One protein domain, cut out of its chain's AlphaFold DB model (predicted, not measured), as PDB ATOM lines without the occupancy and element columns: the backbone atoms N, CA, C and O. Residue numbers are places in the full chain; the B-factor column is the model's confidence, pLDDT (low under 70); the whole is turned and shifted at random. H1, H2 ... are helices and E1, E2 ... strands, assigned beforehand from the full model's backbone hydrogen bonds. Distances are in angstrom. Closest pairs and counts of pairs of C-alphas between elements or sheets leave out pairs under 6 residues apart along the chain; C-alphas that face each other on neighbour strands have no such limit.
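This is residues 3 to 108 of the 109 residues of an uncharacterized protein of Flammeovirga aprica JL-4 (UniProt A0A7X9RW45). A twisted wall of three antiparallel strands, order E1, E2, E3, has the long helix H1 and the short H3 on one face and its other face bare. H4 packs on H3 on the side away from the sheet; little H2 lies in the turn between H1 and H3. The printed part has 106 residues, with three named strands, then four named helices, class mixed. It is compact, radius of gyration of the C-alphas 14.7 A, and only just elongated, spanning 44 by 29 by 24 A.

Find C-alpha 3 at (60.738, 69.918, 115.056); from there E1, residues 3 to 13, runs 30.5 A. E2, residues 16 to 27, returns over 35.2 A, and E3, residues 36 to 43, covers 23.2 A. H1, residues 47 to 66, starts at (76.077, 88.719, 122.933) and runs 28.5 A. H2 is residues 68 to 72, H3 76 to 84; H4, residues 92 to 106, runs 21.3 A to (76.725, 56.935, 102.899).

The strands form a meander, each the antiparallel neighbour of the one before, in hairpins E1-E2, with N 6 and O 22 at 2.8 A, and E2-E3, with N 19 and O 40 at 2.9 A. H1 and H3 on one face make two layers; H1 runs along E2, 10 degrees on the local plane, height over the sheet 9.2 A. H4 touches H3, closest C-alphas Val 102 and Glu 78, 6.2 A, at a steep tilt of 46 degrees, opposite ways. H2 is apart from H4. In H1, H2, H3 and H4 every O i to N i+4 pair is within hydrogen-bond range.

Look to Lys 14 and Val 108 for the C-alphas farthest apart, 45.2 A. The printed part has no cut and no long link. Confidence is under 70 at residues 3, 27 to 34, 45, 66 to 72 and 106 to 108.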
ATOM      1  N   ILE A   3      59.428  69.861 114.409       67.81
ATOM      2  CA  ILE A   3      60.738  69.918 115.056       67.81
ATOM      3  C   ILE A   3      60.671  70.955 116.159       67.81
ATOM      4  O   ILE A   3      60.268  72.094 115.928       67.81
ATOM      5  N   LEU A   4      61.053  70.545 117.362       71.56
ATOM      6  CA  LEU A   4      61.190  71.427 118.508       71.56
ATOM      7  C   LEU A   4      62.655  71.451 118.922       71.56
ATOM      8  O   LEU A   4      63.261  70.403 119.121       71.56
ATOM      9  N   ILE A   5      63.192  72.656 119.087       74.00
ATOM     10  CA  ILE A   5      64.544  72.880 119.590       74.00
ATOM     11  C   ILE A   5      64.419  73.566 120.942       74.00
ATOM     12  O   ILE A   5      63.823  74.640 121.036       74.00
ATOM     13  N   LYS A   6      64.973  72.959 121.988       78.38
ATOM     14  CA  LYS A   6      65.134  73.601 123.294       78.38
ATOM     15  C   LYS A   6      66.592  73.951 123.518       78.38
ATOM     16  O   LYS A   6      67.474  73.157 123.225       78.38
ATOM     17  N   LYS A   7      66.833  75.141 124.058       80.69
ATOM     18  CA  LYS A   7      68.149  75.623 124.474       80.69
ATOM     19  C   LYS A   7      68.193  75.660 125.997       80.69
ATOM     20  O   LYS A   7      67.332  76.279 126.618       80.69
ATOM     21  N   THR A   8      69.242  75.089 126.575       81.56
ATOM     22  CA  THR A   8      69.492  75.093 128.018       81.56
ATOM     23  C   THR A   8      70.925  75.533 128.285       81.56
ATOM     24  O   THR A   8      71.867  74.932 127.777       81.56
ATOM     25  N   VAL A   9      71.120  76.574 129.098       79.38
ATOM     26  CA  VAL A   9      72.459  76.950 129.580       79.38
ATOM     27  C   VAL A   9      72.818  76.015 130.733       79.38
ATOM     28  O   VAL A   9      72.204  76.084 131.793       79.38
ATOM     29  N   LEU A  10      73.793  75.131 130.524       80.69
ATOM     30  CA  LEU A  10      74.197  74.116 131.502       80.69
ATOM     31  C   LEU A  10      75.087  74.696 132.604       80.69
ATOM     32  O   LEU A  10      74.962  74.332 133.770       80.69
ATOM     33  N   SER A  11      76.011  75.580 132.236       79.75
ATOM     34  CA  SER A  11      76.957  76.173 133.180       79.75
ATOM     35  C   SER A  11      77.570  77.451 132.626       79.75
ATOM     36  O   SER A  11      77.759  77.582 131.415       79.75
ATOM     37  N   LYS A  12      77.953  78.354 133.530       79.75
ATOM     38  CA  LYS A  12      78.780  79.526 133.234       79.75
ATOM     39  C   LYS A  12      80.032  79.458 134.102       79.75
ATOM     40  O   LYS A  12      79.915  79.376 135.323       79.75
ATOM     41  N   LEU A  13      81.211  79.454 133.489       78.88
ATOM     42  CA  LEU A  13      82.489  79.447 134.193       78.88
ATOM     43  C   LEU A  13      83.374  80.557 133.626       78.88
ATOM     44  O   LEU A  13      83.818  80.470 132.483       78.88
ATOM     45  N   LYS A  14      83.639  81.588 134.437       82.75
ATOM     46  CA  LYS A  14      84.313  82.818 133.987       82.75
ATOM     47  C   LYS A  14      83.619  83.375 132.733       82.75
ATOM     48  O   LYS A  14      82.418  83.632 132.772       82.75
ATOM     49  N   ASP A  15      84.354  83.472 131.631       81.75
ATOM     50  CA  ASP A  15      83.894  84.023 130.363       81.75
ATOM     51  C   ASP A  15      83.361  82.939 129.420       81.75
ATOM     52  O   ASP A  15      83.050  83.247 128.279       81.75
ATOM     53  N   THR A  16      83.249  81.676 129.848       80.44
ATOM     54  CA  THR A  16      82.789  80.564 129.002       80.44
ATOM     55  C   THR A  16      81.448  80.017 129.473       80.44
ATOM     56  O   THR A  16      81.249  79.697 130.648       80.44
ATOM     57  N   CYS A  17      80.519  79.886 128.535       83.81
ATOM     58  CA  CYS A  17      79.188  79.344 128.729       83.81
ATOM     59  C   CYS A  17      79.075  78.031 127.966       83.81
ATOM     60  O   CYS A  17      79.561  77.900 126.844       83.81
ATOM     61  N   ARG A  18      78.390  77.067 128.576       83.69
ATOM     62  CA  ARG A  18      78.060  75.791 127.948       83.69
ATOM     63  C   ARG A  18      76.559  75.759 127.696       83.69
ATOM     64  O   ARG A  18      75.785  75.764 128.654       83.69
ATOM     65  N   ILE A  19      76.148  75.744 126.431       81.06
ATOM     66  CA  ILE A  19      74.749  75.549 126.034       81.06
ATOM     67  C   ILE A  19      74.570  74.102 125.585       81.06
ATOM     68  O   ILE A  19      75.407  73.548 124.882       81.06
ATOM     69  N   SER A  20      73.446  73.512 125.972       83.81
ATOM     70  CA  SER A  20      72.899  72.310 125.361       83.81
ATOM     71  C   SER A  20      71.713  72.685 124.490       83.81
ATOM     72  O   SER A  20      70.831  73.423 124.933       83.81
ATOM     73  N   PHE A  21      71.659  72.128 123.290       80.75
ATOM     74  CA  PHE A  21      70.455  72.086 122.486       80.75
ATOM     75  C   PHE A  21      69.844  70.688 122.536       80.75
ATOM     76  O   PHE A  21      70.555  69.695 122.391       80.75
ATOM     77  N   GLU A  22      68.532  70.628 122.733       80.19
ATOM     78  CA  GLU A  22      67.725  69.413 122.692       80.19
ATOM     79  C   GLU A  22      66.805  69.484 121.472       80.19
ATOM     80  O   GLU A  22      66.025  70.428 121.325       80.19
ATOM     81  N   PHE A  23      66.894  68.487 120.602       77.88
ATOM     82  CA  PHE A  23      66.169  68.413 119.343       77.88
ATOM     83  C   PHE A  23      65.150  67.289 119.401       77.88
ATOM     84  O   PHE A  23      65.503  66.117 119.479       77.88
ATOM     85  N   PHE A  24      63.876  67.648 119.324       76.62
ATOM     86  CA  PHE A  24      62.772  66.703 119.289       76.62
ATOM     87  C   PHE A  24      62.220  66.667 117.872       76.62
ATOM     88  O   PHE A  24      61.761  67.687 117.355       76.62
ATOM     89  N   MET A  25      62.249  65.491 117.249       74.19
ATOM     90  CA  MET A  25      61.736  65.282 115.900       74.19
ATOM     91  C   MET A  25      60.494  64.398 115.948       74.19
ATOM     92  O   MET A  25      60.544  63.273 116.438       74.19
ATOM     93  N   LEU A  26      59.377  64.902 115.431       70.12
ATOM     94  CA  LEU A  26      58.144  64.140 115.274       70.12
ATOM     95  C   LEU A  26      58.066  63.602 113.845       70.12
ATOM     96  O   LEU A  26      57.786  64.356 112.902       70.12
ATOM     97  N   LYS A  27      58.288  62.295 113.692       67.81
ATOM     98  CA  LYS A  27      58.184  61.606 112.406       67.81
ATOM     99  C   LYS A  27      56.729  61.214 112.142       67.81
ATOM    100  O   LYS A  27      56.043  60.687 113.020       67.81
ATOM    101  N   ASP A  28      56.260  61.531 110.936       68.44
ATOM    102  CA  ASP A  28      54.927  61.183 110.421       68.44
ATOM    103  C   ASP A  28      53.754  61.526 111.352       68.44
ATOM    104  O   ASP A  28      52.728  60.853 111.336       68.44
ATOM    105  N   GLU A  29      53.920  62.564 112.183       66.31
ATOM    106  CA  GLU A  29      52.922  63.061 113.148       66.31
ATOM    107  C   GLU A  29      52.444  62.023 114.180       66.31
ATOM    108  O   GLU A  29      51.476  62.258 114.899       66.31
ATOM    109  N   LYS A  30      53.131  60.878 114.278       65.50
ATOM    110  CA  LYS A  30      52.680  59.717 115.059       65.50
ATOM    111  C   LYS A  30      53.630  59.328 116.184       65.50
ATOM    112  O   LYS A  30      53.164  58.787 117.182       65.50
ATOM    113  N   ALA A  31      54.929  59.604 116.056       66.69
ATOM    114  CA  ALA A  31      55.906  59.278 117.091       66.69
ATOM    115  C   ALA A  31      57.040  60.308 117.155       66.69
ATOM    116  O   ALA A  31      57.608  60.699 116.131       66.69
ATOM    117  N   TRP A  32      57.364  60.741 118.376       65.81
ATOM    118  CA  TRP A  32      58.592  61.482 118.639       65.81
ATOM    119  C   TRP A  32      59.754  60.498 118.601       65.81
ATOM    120  O   TRP A  32      59.711  59.459 119.258       65.81
ATOM    121  N   LEU A  33      60.782  60.823 117.829       68.25
ATOM    122  CA  LEU A  33      62.061  60.132 117.902       68.25
ATOM    123  C   LEU A  33      62.747  60.466 119.227       68.25
ATOM    124  O   LEU A  33      62.376  61.432 119.906       68.25
ATOM    125  N   GLN A  34      63.742  59.658 119.600       66.31
ATOM    126  CA  GLN A  34      64.561  59.985 120.761       66.31
ATOM    127  C   GLN A  34      65.165  61.387 120.577       66.31
ATOM    128  O   GLN A  34      65.624  61.710 119.479       66.31
ATOM    129  N   PRO A  35      65.114  62.243 121.612       70.12
ATOM    130  CA  PRO A  35      65.655  63.586 121.517       70.12
ATOM    131  C   PRO A  35      67.162  63.539 121.278       70.12
ATOM    132  O   PRO A  35      67.875  62.787 121.944       70.12
ATOM    133  N   LEU A  36      67.641  64.358 120.342       75.94
ATOM    134  CA  LEU A  36      69.073  64.525 120.118       75.94
ATOM    135  C   LEU A  36      69.609  65.654 120.981       75.94
ATOM    136  O   LEU A  36      68.940  66.667 121.182       75.94
ATOM    137  N   TYR A  37      70.836  65.488 121.458       78.88
ATOM    138  CA  TYR A  37      71.482  66.434 122.353       78.88
ATOM    139  C   TYR A  37      72.807  66.881 121.750       78.88
ATOM    140  O   TYR A  37      73.658  66.043 121.467       78.88
ATOM    141  N   LYS A  38      73.012  68.193 121.615       78.75
ATOM    142  CA  LYS A  38      74.308  68.774 121.232       78.75
ATOM    143  C   LYS A  38      74.713  69.823 122.234       78.75
ATOM    144  O   LYS A  38      73.928  70.693 122.597       78.75
ATOM    145  N   THR A  39      75.944  69.715 122.707       79.81
ATOM    146  CA  THR A  39      76.531  70.685 123.624       79.81
ATOM    147  C   THR A  39      77.543  71.523 122.868       79.81
ATOM    148  O   THR A  39      78.466  70.968 122.285       79.81
ATOM    149  N   GLU A  40      77.432  72.842 122.977       78.31
ATOM    150  CA  GLU A  40      78.405  73.787 122.435       78.31
ATOM    151  C   GLU A  40      78.959  74.691 123.544       78.31
ATOM    152  O   GLU A  40      78.243  75.093 124.472       78.31
ATOM    153  N   ASN A  41      80.251  75.008 123.450       76.06
ATOM    154  CA  ASN A  41      80.919  75.970 124.327       76.06
ATOM    155  C   ASN A  41      81.081  77.300 123.590       76.06
ATOM    156  O   ASN A  41      81.463  77.319 122.425       76.06
ATOM    157  N   TYR A  42      80.838  78.414 124.272       75.31
ATOM    158  CA  TYR A  42      80.983  79.753 123.698       75.31
ATOM    159  C   TYR A  42      81.374  80.771 124.767       75.31
ATOM    160  O   TYR A  42      81.379  80.472 125.963       75.31
ATOM    161  N   VAL A  43      81.711  81.986 124.343       76.19
ATOM    162  CA  VAL A  43      82.085  83.071 125.254       76.19
ATOM    163  C   VAL A  43      80.818  83.717 125.834       76.19
ATOM    164  O   VAL A  43      80.036  84.318 125.109       76.19
ATOM    165  N   CYS A  44      80.605  83.603 127.149       73.00
ATOM    166  CA  CYS A  44      79.433  84.119 127.870       73.00
ATOM    167  C   CYS A  44      79.222  85.627 127.733       73.00
ATOM    168  O   CYS A  44      78.091  86.097 127.830       73.00
ATOM    169  N   LEU A  45      80.317  86.386 127.659       68.06
ATOM    170  CA  LEU A  45      80.281  87.850 127.677       68.06
ATOM    171  C   LEU A  45      79.952  88.440 126.303       68.06
ATOM    172  O   LEU A  45      79.661  89.630 126.210       68.06
ATOM    173  N   ASP A  46      79.978  87.615 125.258       72.00
ATOM    174  CA  ASP A  46      79.721  88.040 123.895       72.00
ATOM    175  C   ASP A  46      78.271  87.739 123.484       72.00
ATOM    176  O   ASP A  46      77.890  86.599 123.202       72.00
ATOM    177  N   GLN A  47      77.452  88.796 123.432       73.38
ATOM    178  CA  GLN A  47      76.077  88.719 122.933       73.38
ATOM    179  C   GLN A  47      76.013  88.340 121.443       73.38
ATOM    180  O   GLN A  47      74.968  87.876 120.986       73.38
ATOM    181  N   GLU A  48      77.087  88.539 120.673       77.75
ATOM    182  CA  GLU A  48      77.140  88.191 119.253       77.75
ATOM    183  C   GLU A  48      77.232  86.674 119.055       77.75
ATOM    184  O   GLU A  48      76.416  86.105 118.327       77.75
ATOM    185  N   SER A  49      78.130  86.002 119.782       72.12
ATOM    186  CA  SER A  49      78.258  84.539 119.792       72.12
ATOM    187  C   SER A  49      76.956  83.830 120.183       72.12
ATOM    188  O   SER A  49      76.546  82.866 119.532       72.12
ATOM    189  N   GLU A  50      76.264  84.314 121.221       74.31
ATOM    190  CA  GLU A  50      74.975  83.742 121.636       74.31
ATOM    191  C   GLU A  50      73.895  83.930 120.558       74.31
ATOM    192  O   GLU A  50      73.181  82.978 120.226       74.31
ATOM    193  N   ARG A  51      73.811  85.125 119.957       80.12
ATOM    194  CA  ARG A  51      72.879  85.402 118.852       80.12
ATOM    195  C   ARG A  51      73.177  84.562 117.618       80.12
ATOM    196  O   ARG A  51      72.240  84.131 116.949       80.12
ATOM    197  N   HIS A  52      74.449  84.329 117.304       77.88
ATOM    198  CA  HIS A  52      74.837  83.483 116.182       77.88
ATOM    199  C   HIS A  52      74.335  82.051 116.388       77.88
ATOM    200  O   HIS A  52      73.693  81.497 115.501       77.88
ATOM    201  N   LEU A  53      74.551  81.478 117.574       75.38
ATOM    202  CA  LEU A  53      74.079  80.138 117.933       75.38
ATOM    203  C   LEU A  53      72.551  80.007 117.842       75.38
ATOM    204  O   LEU A  53      72.047  79.037 117.273       75.38
ATOM    205  N   GLU A  54      71.808  80.991 118.354       78.31
ATOM    206  CA  GLU A  54      70.344  81.018 118.234       78.31
ATOM    207  C   GLU A  54      69.890  81.117 116.775       78.31
ATOM    208  O   GLU A  54      68.992  80.387 116.348       78.31
ATOM    209  N   LYS A  55      70.543  81.976 115.988       82.94
ATOM    210  CA  LYS A  55      70.238  82.150 114.567       82.94
ATOM    211  C   LYS A  55      70.522  80.876 113.771       82.94
ATOM    212  O   LYS A  55      69.681  80.496 112.960       82.94
ATOM    213  N   SER A  56      71.642  80.195 114.019       80.56
ATOM    214  CA  SER A  56      71.971  78.908 113.391       80.56
ATOM    215  C   SER A  56      70.924  77.844 113.717       80.56
ATOM    216  O   SER A  56      70.406  77.198 112.808       80.56
ATOM    217  N   ALA A  57      70.526  77.715 114.989       78.31
ATOM    218  CA  ALA A  57      69.481  76.772 115.391       78.31
ATOM    219  C   ALA A  57      68.134  77.070 114.711       78.31
ATOM    220  O   ALA A  57      67.439  76.160 114.251       78.31
ATOM    221  N   GLN A  58      67.776  78.350 114.593       81.94
ATOM    222  CA  GLN A  58      66.535  78.756 113.944       81.94
ATOM    223  C   GLN A  58      66.563  78.545 112.424       81.94
ATOM    224  O   GLN A  58      65.576  78.072 111.858       81.94
ATOM    225  N   LEU A  59      67.684  78.844 111.761       82.38
ATOM    226  CA  LEU A  59      67.881  78.565 110.336       82.38
ATOM    227  C   LEU A  59      67.783  77.066 110.049       82.38
ATOM    228  O   LEU A  59      67.043  76.666 109.154       82.38
ATOM    229  N   PHE A  60      68.446  76.241 110.853       82.44
ATOM    230  CA  PHE A  60      68.418  74.791 110.718       82.44
ATOM    231  C   PHE A  60      67.004  74.211 110.882       82.44
ATOM    232  O   PHE A  60      66.560  73.435 110.035       82.44
ATOM    233  N   SER A  61      66.242  74.659 111.889       78.56
ATOM    234  CA  SER A  61      64.819  74.299 112.037       78.56
ATOM    235  C   SER A  61      63.989  74.690 110.810       78.56
ATOM    236  O   SER A  61      63.195  73.903 110.284       78.56
ATOM    237  N   ASN A  62      64.207  75.909 110.307       80.56
ATOM    238  CA  ASN A  62      63.503  76.416 109.136       80.56
ATOM    239  C   ASN A  62      63.826  75.592 107.884       80.56
ATOM    240  O   ASN A  62      62.913  75.267 107.130       80.56
ATOM    241  N   PHE A  63      65.084  75.214 107.661       80.44
ATOM    242  CA  PHE A  63      65.451  74.382 106.516       80.44
ATOM    243  C   PHE A  63      64.830  72.995 106.620       80.44
ATOM    244  O   PHE A  63      64.136  72.578 105.694       80.44
ATOM    245  N   LEU A  64      64.935  72.340 107.775       75.94
ATOM    246  CA  LEU A  64      64.323  71.029 107.983       75.94
ATOM    247  C   LEU A  64      62.801  71.022 107.758       75.94
ATOM    248  O   LEU A  64      62.262  70.042 107.244       75.94
ATOM    249  N   SER A  65      62.103  72.109 108.104       71.06
ATOM    250  CA  SER A  65      60.662  72.230 107.843       71.06
ATOM    251  C   SER A  65      60.323  72.456 106.362       71.06
ATOM    252  O   SER A  65      59.304  71.946 105.892       71.06
ATOM    253  N   LYS A  66      61.176  73.163 105.605       68.94
ATOM    254  CA  LYS A  66      60.963  73.485 104.182       68.94
ATOM    255  C   LYS A  66      61.281  72.330 103.235       68.94
ATOM    256  O   LYS A  66      60.514  72.088 102.309       68.94
ATOM    257  N   VAL A  67      62.361  71.582 103.461       66.69
ATOM    258  CA  VAL A  67      62.756  70.449 102.594       66.69
ATOM    259  C   VAL A  67      62.125  69.121 103.017       66.69
ATOM    260  O   VAL A  67      62.723  68.053 102.891       66.69
ATOM    261  N   SER A  68      60.876  69.178 103.490       63.34
ATOM    262  CA  SER A  68      60.202  68.068 104.171       63.34
ATOM    263  C   SER A  68      60.216  66.750 103.390       63.34
ATOM    264  O   SER A  68      60.373  65.699 103.998       63.34
ATOM    265  N   ASP A  69      60.129  66.783 102.056       66.44
ATOM    266  CA  ASP A  69      60.099  65.558 101.245       66.44
ATOM    267  C   ASP A  69      61.474  64.905 101.100       66.44
ATOM    268  O   ASP A  69      61.578  63.680 101.115       66.44
ATOM    269  N   GLN A  70      62.545  65.700 101.028       65.62
ATOM    270  CA  GLN A  70      63.902  65.161 101.059       65.62
ATOM    271  C   GLN A  70      64.285  64.722 102.470       65.62
ATOM    272  O   GLN A  70      64.989  63.734 102.624       65.62
ATOM    273  N   VAL A  71      63.815  65.423 103.497       65.19
ATOM    274  CA  VAL A  71      64.099  65.077 104.892       65.19
ATOM    275  C   VAL A  71      63.288  63.857 105.350       65.19
ATOM    276  O   VAL A  71      63.764  63.071 106.157       65.19
ATOM    277  N   ARG A  72      62.098  63.616 104.787       66.12
ATOM    278  CA  ARG A  72      61.273  62.423 105.069       66.12
ATOM    279  C   ARG A  72      61.964  61.105 104.737       66.12
ATOM    280  O   ARG A  72      61.733  60.113 105.424       66.12
ATOM    281  N   SER A  73      62.770  61.090 103.679       72.56
ATOM    282  CA  SER A  73      63.545  59.919 103.263       72.56
ATOM    283  C   SER A  73      64.924  59.845 103.913       72.56
ATOM    284  O   SER A  73      65.671  58.916 103.620       72.56
ATOM    285  N   MET A  74      65.260  60.806 104.780       77.44
ATOM    286  CA  MET A  74      66.532  60.842 105.484       77.44
ATOM    287  C   MET A  74      66.603  59.726 106.527       77.44
ATOM    288  O   MET A  74      65.634  59.479 107.256       77.44
ATOM    289  N   THR A  75      67.744  59.047 106.603       77.38
ATOM    290  CA  THR A  75      68.003  58.093 107.686       77.38
ATOM    291  C   THR A  75      68.318  58.836 108.985       77.38
ATOM    292  O   THR A  75      68.646  60.023 108.983       77.38
ATOM    293  N   GLU A  76      68.221  58.149 110.125       74.06
ATOM    294  CA  GLU A  76      68.610  58.753 111.404       74.06
ATOM    295  C   GLU A  76      70.084  59.179 111.388       74.06
ATOM    296  O   GLU A  76      70.401  60.282 111.817       74.06
ATOM    297  N   GLU A  77      70.970  58.361 110.816       79.38
ATOM    298  CA  GLU A  77      72.403  58.650 110.691       79.38
ATOM    299  C   GLU A  77      72.685  59.903 109.852       79.38
ATOM    300  O   GLU A  77      73.441  60.775 110.279       79.38
ATOM    301  N   GLU A  78      72.025  60.051 108.700       80.38
ATOM    302  CA  GLU A  78      72.141  61.261 107.875       80.38
ATOM    303  C   GLU A  78      71.699  62.515 108.650       80.38
ATOM    304  O   GLU A  78      72.325  63.575 108.553       80.38
ATOM    305  N   PHE A  79      70.648  62.384 109.463       79.75
ATOM    306  CA  PHE A  79      70.153  63.463 110.310       79.75
ATOM    307  C   PHE A  79      71.143  63.834 111.419       79.75
ATOM    308  O   PHE A  79      71.362  65.024 111.652       79.75
ATOM    309  N   TYR A  80      71.783  62.853 112.065       78.81
ATOM    310  CA  TYR A  80      72.819  63.102 113.073       78.81
ATOM    311  C   TYR A  80      73.992  63.909 112.506       78.81
ATOM    312  O   TYR A  80      74.413  64.886 113.123       78.81
ATOM    313  N   VAL A  81      74.494  63.554 111.321       82.38
ATOM    314  CA  VAL A  81      75.629  64.270 110.711       82.38
ATOM    315  C   VAL A  81      75.258  65.716 110.363       82.38
ATOM    316  O   VAL A  81      76.027  66.649 110.620       82.38
ATOM    317  N   LEU A  82      74.048  65.928 109.836       83.81
ATOM    318  CA  LEU A  82      73.527  67.271 109.573       83.81
ATOM    319  C   LEU A  82      73.365  68.092 110.851       83.81
ATOM    320  O   LEU A  82      73.706  69.274 110.879       83.81
ATOM    321  N   PHE A  83      72.859  67.464 111.908       81.69
ATOM    322  CA  PHE A  83      72.685  68.088 113.208       81.69
ATOM    323  C   PHE A  83      74.019  68.527 113.826       81.69
ATOM    324  O   PHE A  83      74.132  69.649 114.324       81.69
ATOM    325  N   GLU A  84      75.060  67.699 113.722       83.06
ATOM    326  CA  GLU A  84      76.399  68.062 114.190       83.06
ATOM    327  C   GLU A  84      76.990  69.262 113.437       83.06
ATOM    328  O   GLU A  84      77.699  70.076 114.034       83.06
ATOM    329  N   SER A  85      76.623  69.430 112.167       84.94
ATOM    330  CA  SER A  85      77.073  70.528 111.301       84.94
ATOM    331  C   SER A  85      76.255  71.822 111.454       84.94
ATOM    332  O   SER A  85      76.551  72.826 110.803       84.94
ATOM    333  N   MET A  86      75.234  71.849 112.318       85.06
ATOM    334  CA  MET A  86      74.286  72.967 112.435       85.06
ATOM    335  C   MET A  86      74.952  74.336 112.645       85.06
ATOM    336  O   MET A  86      74.519  75.328 112.061       85.06
ATOM    337  N   SER A  87      75.985  74.415 113.486       79.44
ATOM    338  CA  SER A  87      76.666  75.677 113.810       79.44
ATOM    339  C   SER A  87      77.408  76.284 112.614       79.44
ATOM    340  O   SER A  87      77.595  77.499 112.579       79.44
ATOM    341  N   SER A  88      77.780  75.464 111.627       82.19
ATOM    342  CA  SER A  88      78.444  75.893 110.389       82.19
ATOM    343  C   SER A  88      77.491  76.248 109.245       82.19
ATOM    344  O   SER A  88      77.936  76.807 108.248       82.19
ATOM    345  N   ILE A  89      76.192  75.960 109.374       83.12
ATOM    346  CA  ILE A  89      75.206  76.210 108.318       83.12
ATOM    347  C   ILE A  89      74.606  77.607 108.497       83.12
ATOM    348  O   ILE A  89      73.889  77.886 109.460       83.12
ATOM    349  N   SER A  90      74.867  78.482 107.530       83.69
ATOM    350  CA  SER A  90      74.423  79.878 107.518       83.69
ATOM    351  C   SER A  90      73.418  80.194 106.401       83.69
ATOM    352  O   SER A  90      72.748  81.231 106.445       83.69
ATOM    353  N   SER A  91      73.254  79.293 105.424       86.06
ATOM    354  CA  SER A  91      72.327  79.452 104.296       86.06
ATOM    355  C   SER A  91      71.630  78.149 103.881       86.06
ATOM    356  O   SER A  91      72.078  77.050 104.198       86.06
ATOM    357  N   GLU A  92      70.527  78.273 103.129       83.62
ATOM    358  CA  GLU A  92      69.791  77.116 102.589       83.62
ATOM    359  C   GLU A  92      70.655  76.321 101.605       83.62
ATOM    360  O   GLU A  92      70.599  75.098 101.565       83.62
ATOM    361  N   LYS A  93      71.508  77.016 100.845       86.75
ATOM    362  CA  LYS A  93      72.445  76.393  99.912       86.75
ATOM    363  C   LYS A  93      73.455  75.505 100.649       86.75
ATOM    364  O   LYS A  93      73.579  74.340 100.294       86.75
ATOM    365  N   GLU A  94      74.100  76.025 101.693       87.31
ATOM    366  CA  GLU A  94      75.056  75.264 102.518       87.31
ATOM    367  C   GLU A  94      74.396  74.053 103.186       87.31
ATOM    368  O   GLU A  94      74.981  72.971 103.242       87.31
ATOM    369  N   PHE A  95      73.150  74.205 103.648       86.62
ATOM    370  CA  PHE A  95      72.371  73.090 104.183       86.62
ATOM    371  C   PHE A  95      72.196  71.977 103.139       86.62
ATOM    372  O   PHE A  95      72.407  70.800 103.433       86.62
ATOM    373  N   MET A  96      71.817  72.349 101.913       85.44
ATOM    374  CA  MET A  96      71.579  71.398 100.826       85.44
ATOM    375  C   MET A  96      72.860  70.722 100.337       85.44
ATOM    376  O   MET A  96      72.828  69.526 100.051       85.44
ATOM    377  N   GLU A  97      73.968  71.460 100.268       88.31
ATOM    378  CA  GLU A  97      75.295  70.916  99.957       88.31
ATOM    379  C   GLU A  97      75.709  69.890 101.019       88.31
ATOM    380  O   GLU A  97      75.980  68.740 100.684       88.31
ATOM    381  N   THR A  98      75.598  70.246 102.304       87.50
ATOM    382  CA  THR A  98      75.896  69.327 103.414       87.50
ATOM    383  C   THR A  98      75.043  68.055 103.335       87.50
ATOM    384  O   THR A  98      75.554  66.946 103.474       87.50
ATOM    385  N   LEU A  99      73.739  68.178 103.057       85.69
ATOM    386  CA  LEU A  99      72.851  67.022 102.892       85.69
ATOM    387  C   LEU A  99      73.271  66.126 101.713       85.69
ATOM    388  O   LEU A  99      73.210  64.899 101.813       85.69
ATOM    389  N   GLN A 100      73.667  66.714 100.581       87.38
ATOM    390  CA  GLN A 100      74.142  65.949  99.426       87.38
ATOM    391  C   GLN A 100      75.457  65.222  99.715       87.38
ATOM    392  O   GLN A 100      75.591  64.053  99.340       87.38
ATOM    393  N   ASP A 101      76.387  65.870 100.407       88.69
ATOM    394  CA  ASP A 101      77.680  65.288 100.768       88.69
ATOM    395  C   ASP A 101      77.509  64.082 101.697       88.69
ATOM    396  O   ASP A 101      78.078  63.013 101.454       88.69
ATOM    397  N   VAL A 102      76.642  64.210 102.708       87.19
ATOM    398  CA  VAL A 102      76.291  63.120 103.631       87.19
ATOM    399  C   VAL A 102      75.696  61.928 102.873       87.19
ATOM    400  O   VAL A 102      76.137  60.791 103.039       87.19
ATOM    401  N   ARG A 103      74.744  62.184 101.970       84.31
ATOM    402  CA  ARG A 103      74.102  61.142 101.148       84.31
ATOM    403  C   ARG A 103      75.059  60.438 100.203       84.31
ATOM    404  O   ARG A 103      74.924  59.241  99.958       84.31
ATOM    405  N   THR A 104      75.986  61.189  99.622       84.00
ATOM    406  CA  THR A 104      76.976  60.639  98.694       84.00
ATOM    407  C   THR A 104      77.962  59.758  99.452       84.00
ATOM    408  O   THR A 104      78.251  58.653  99.003       84.00
ATOM    409  N   SER A 105      78.393  60.193 100.637       78.44
ATOM    410  CA  SER A 105      79.310  59.441 101.500       78.44
ATOM    411  C   SER A 105      78.697  58.123 101.993       78.44
ATOM    412  O   SER A 105      79.334  57.079 101.889       78.44
ATOM    413  N   ASN A 106      77.429  58.134 102.418       65.19
ATOM    414  CA  ASN A 106      76.725  56.935 102.899       65.19
ATOM    415  C   ASN A 106      76.360  55.923 101.800       65.19
ATOM    416  O   ASN A 106      75.999  54.793 102.106       65.19
ATOM    417  N   ARG A 107      76.426  56.297 100.515       60.94
ATOM    418  CA  ARG A 107      76.216  55.366  99.389       60.94
ATOM    419  C   ARG A 107      77.475  54.608  98.975       60.94
ATOM    420  O   ARG A 107      77.372  53.670  98.188       60.94
ATOM    421  N   VAL A 108      78.643  55.070  99.417       54.56
ATOM    422  CA  VAL A 108      79.954  54.523  99.035       54.56
ATOM    423  C   VAL A 108      80.527  53.612 100.134       54.56
ATOM    424  O   VAL A 108      81.462  52.860  99.861       54.56
TER     425      VAL A 108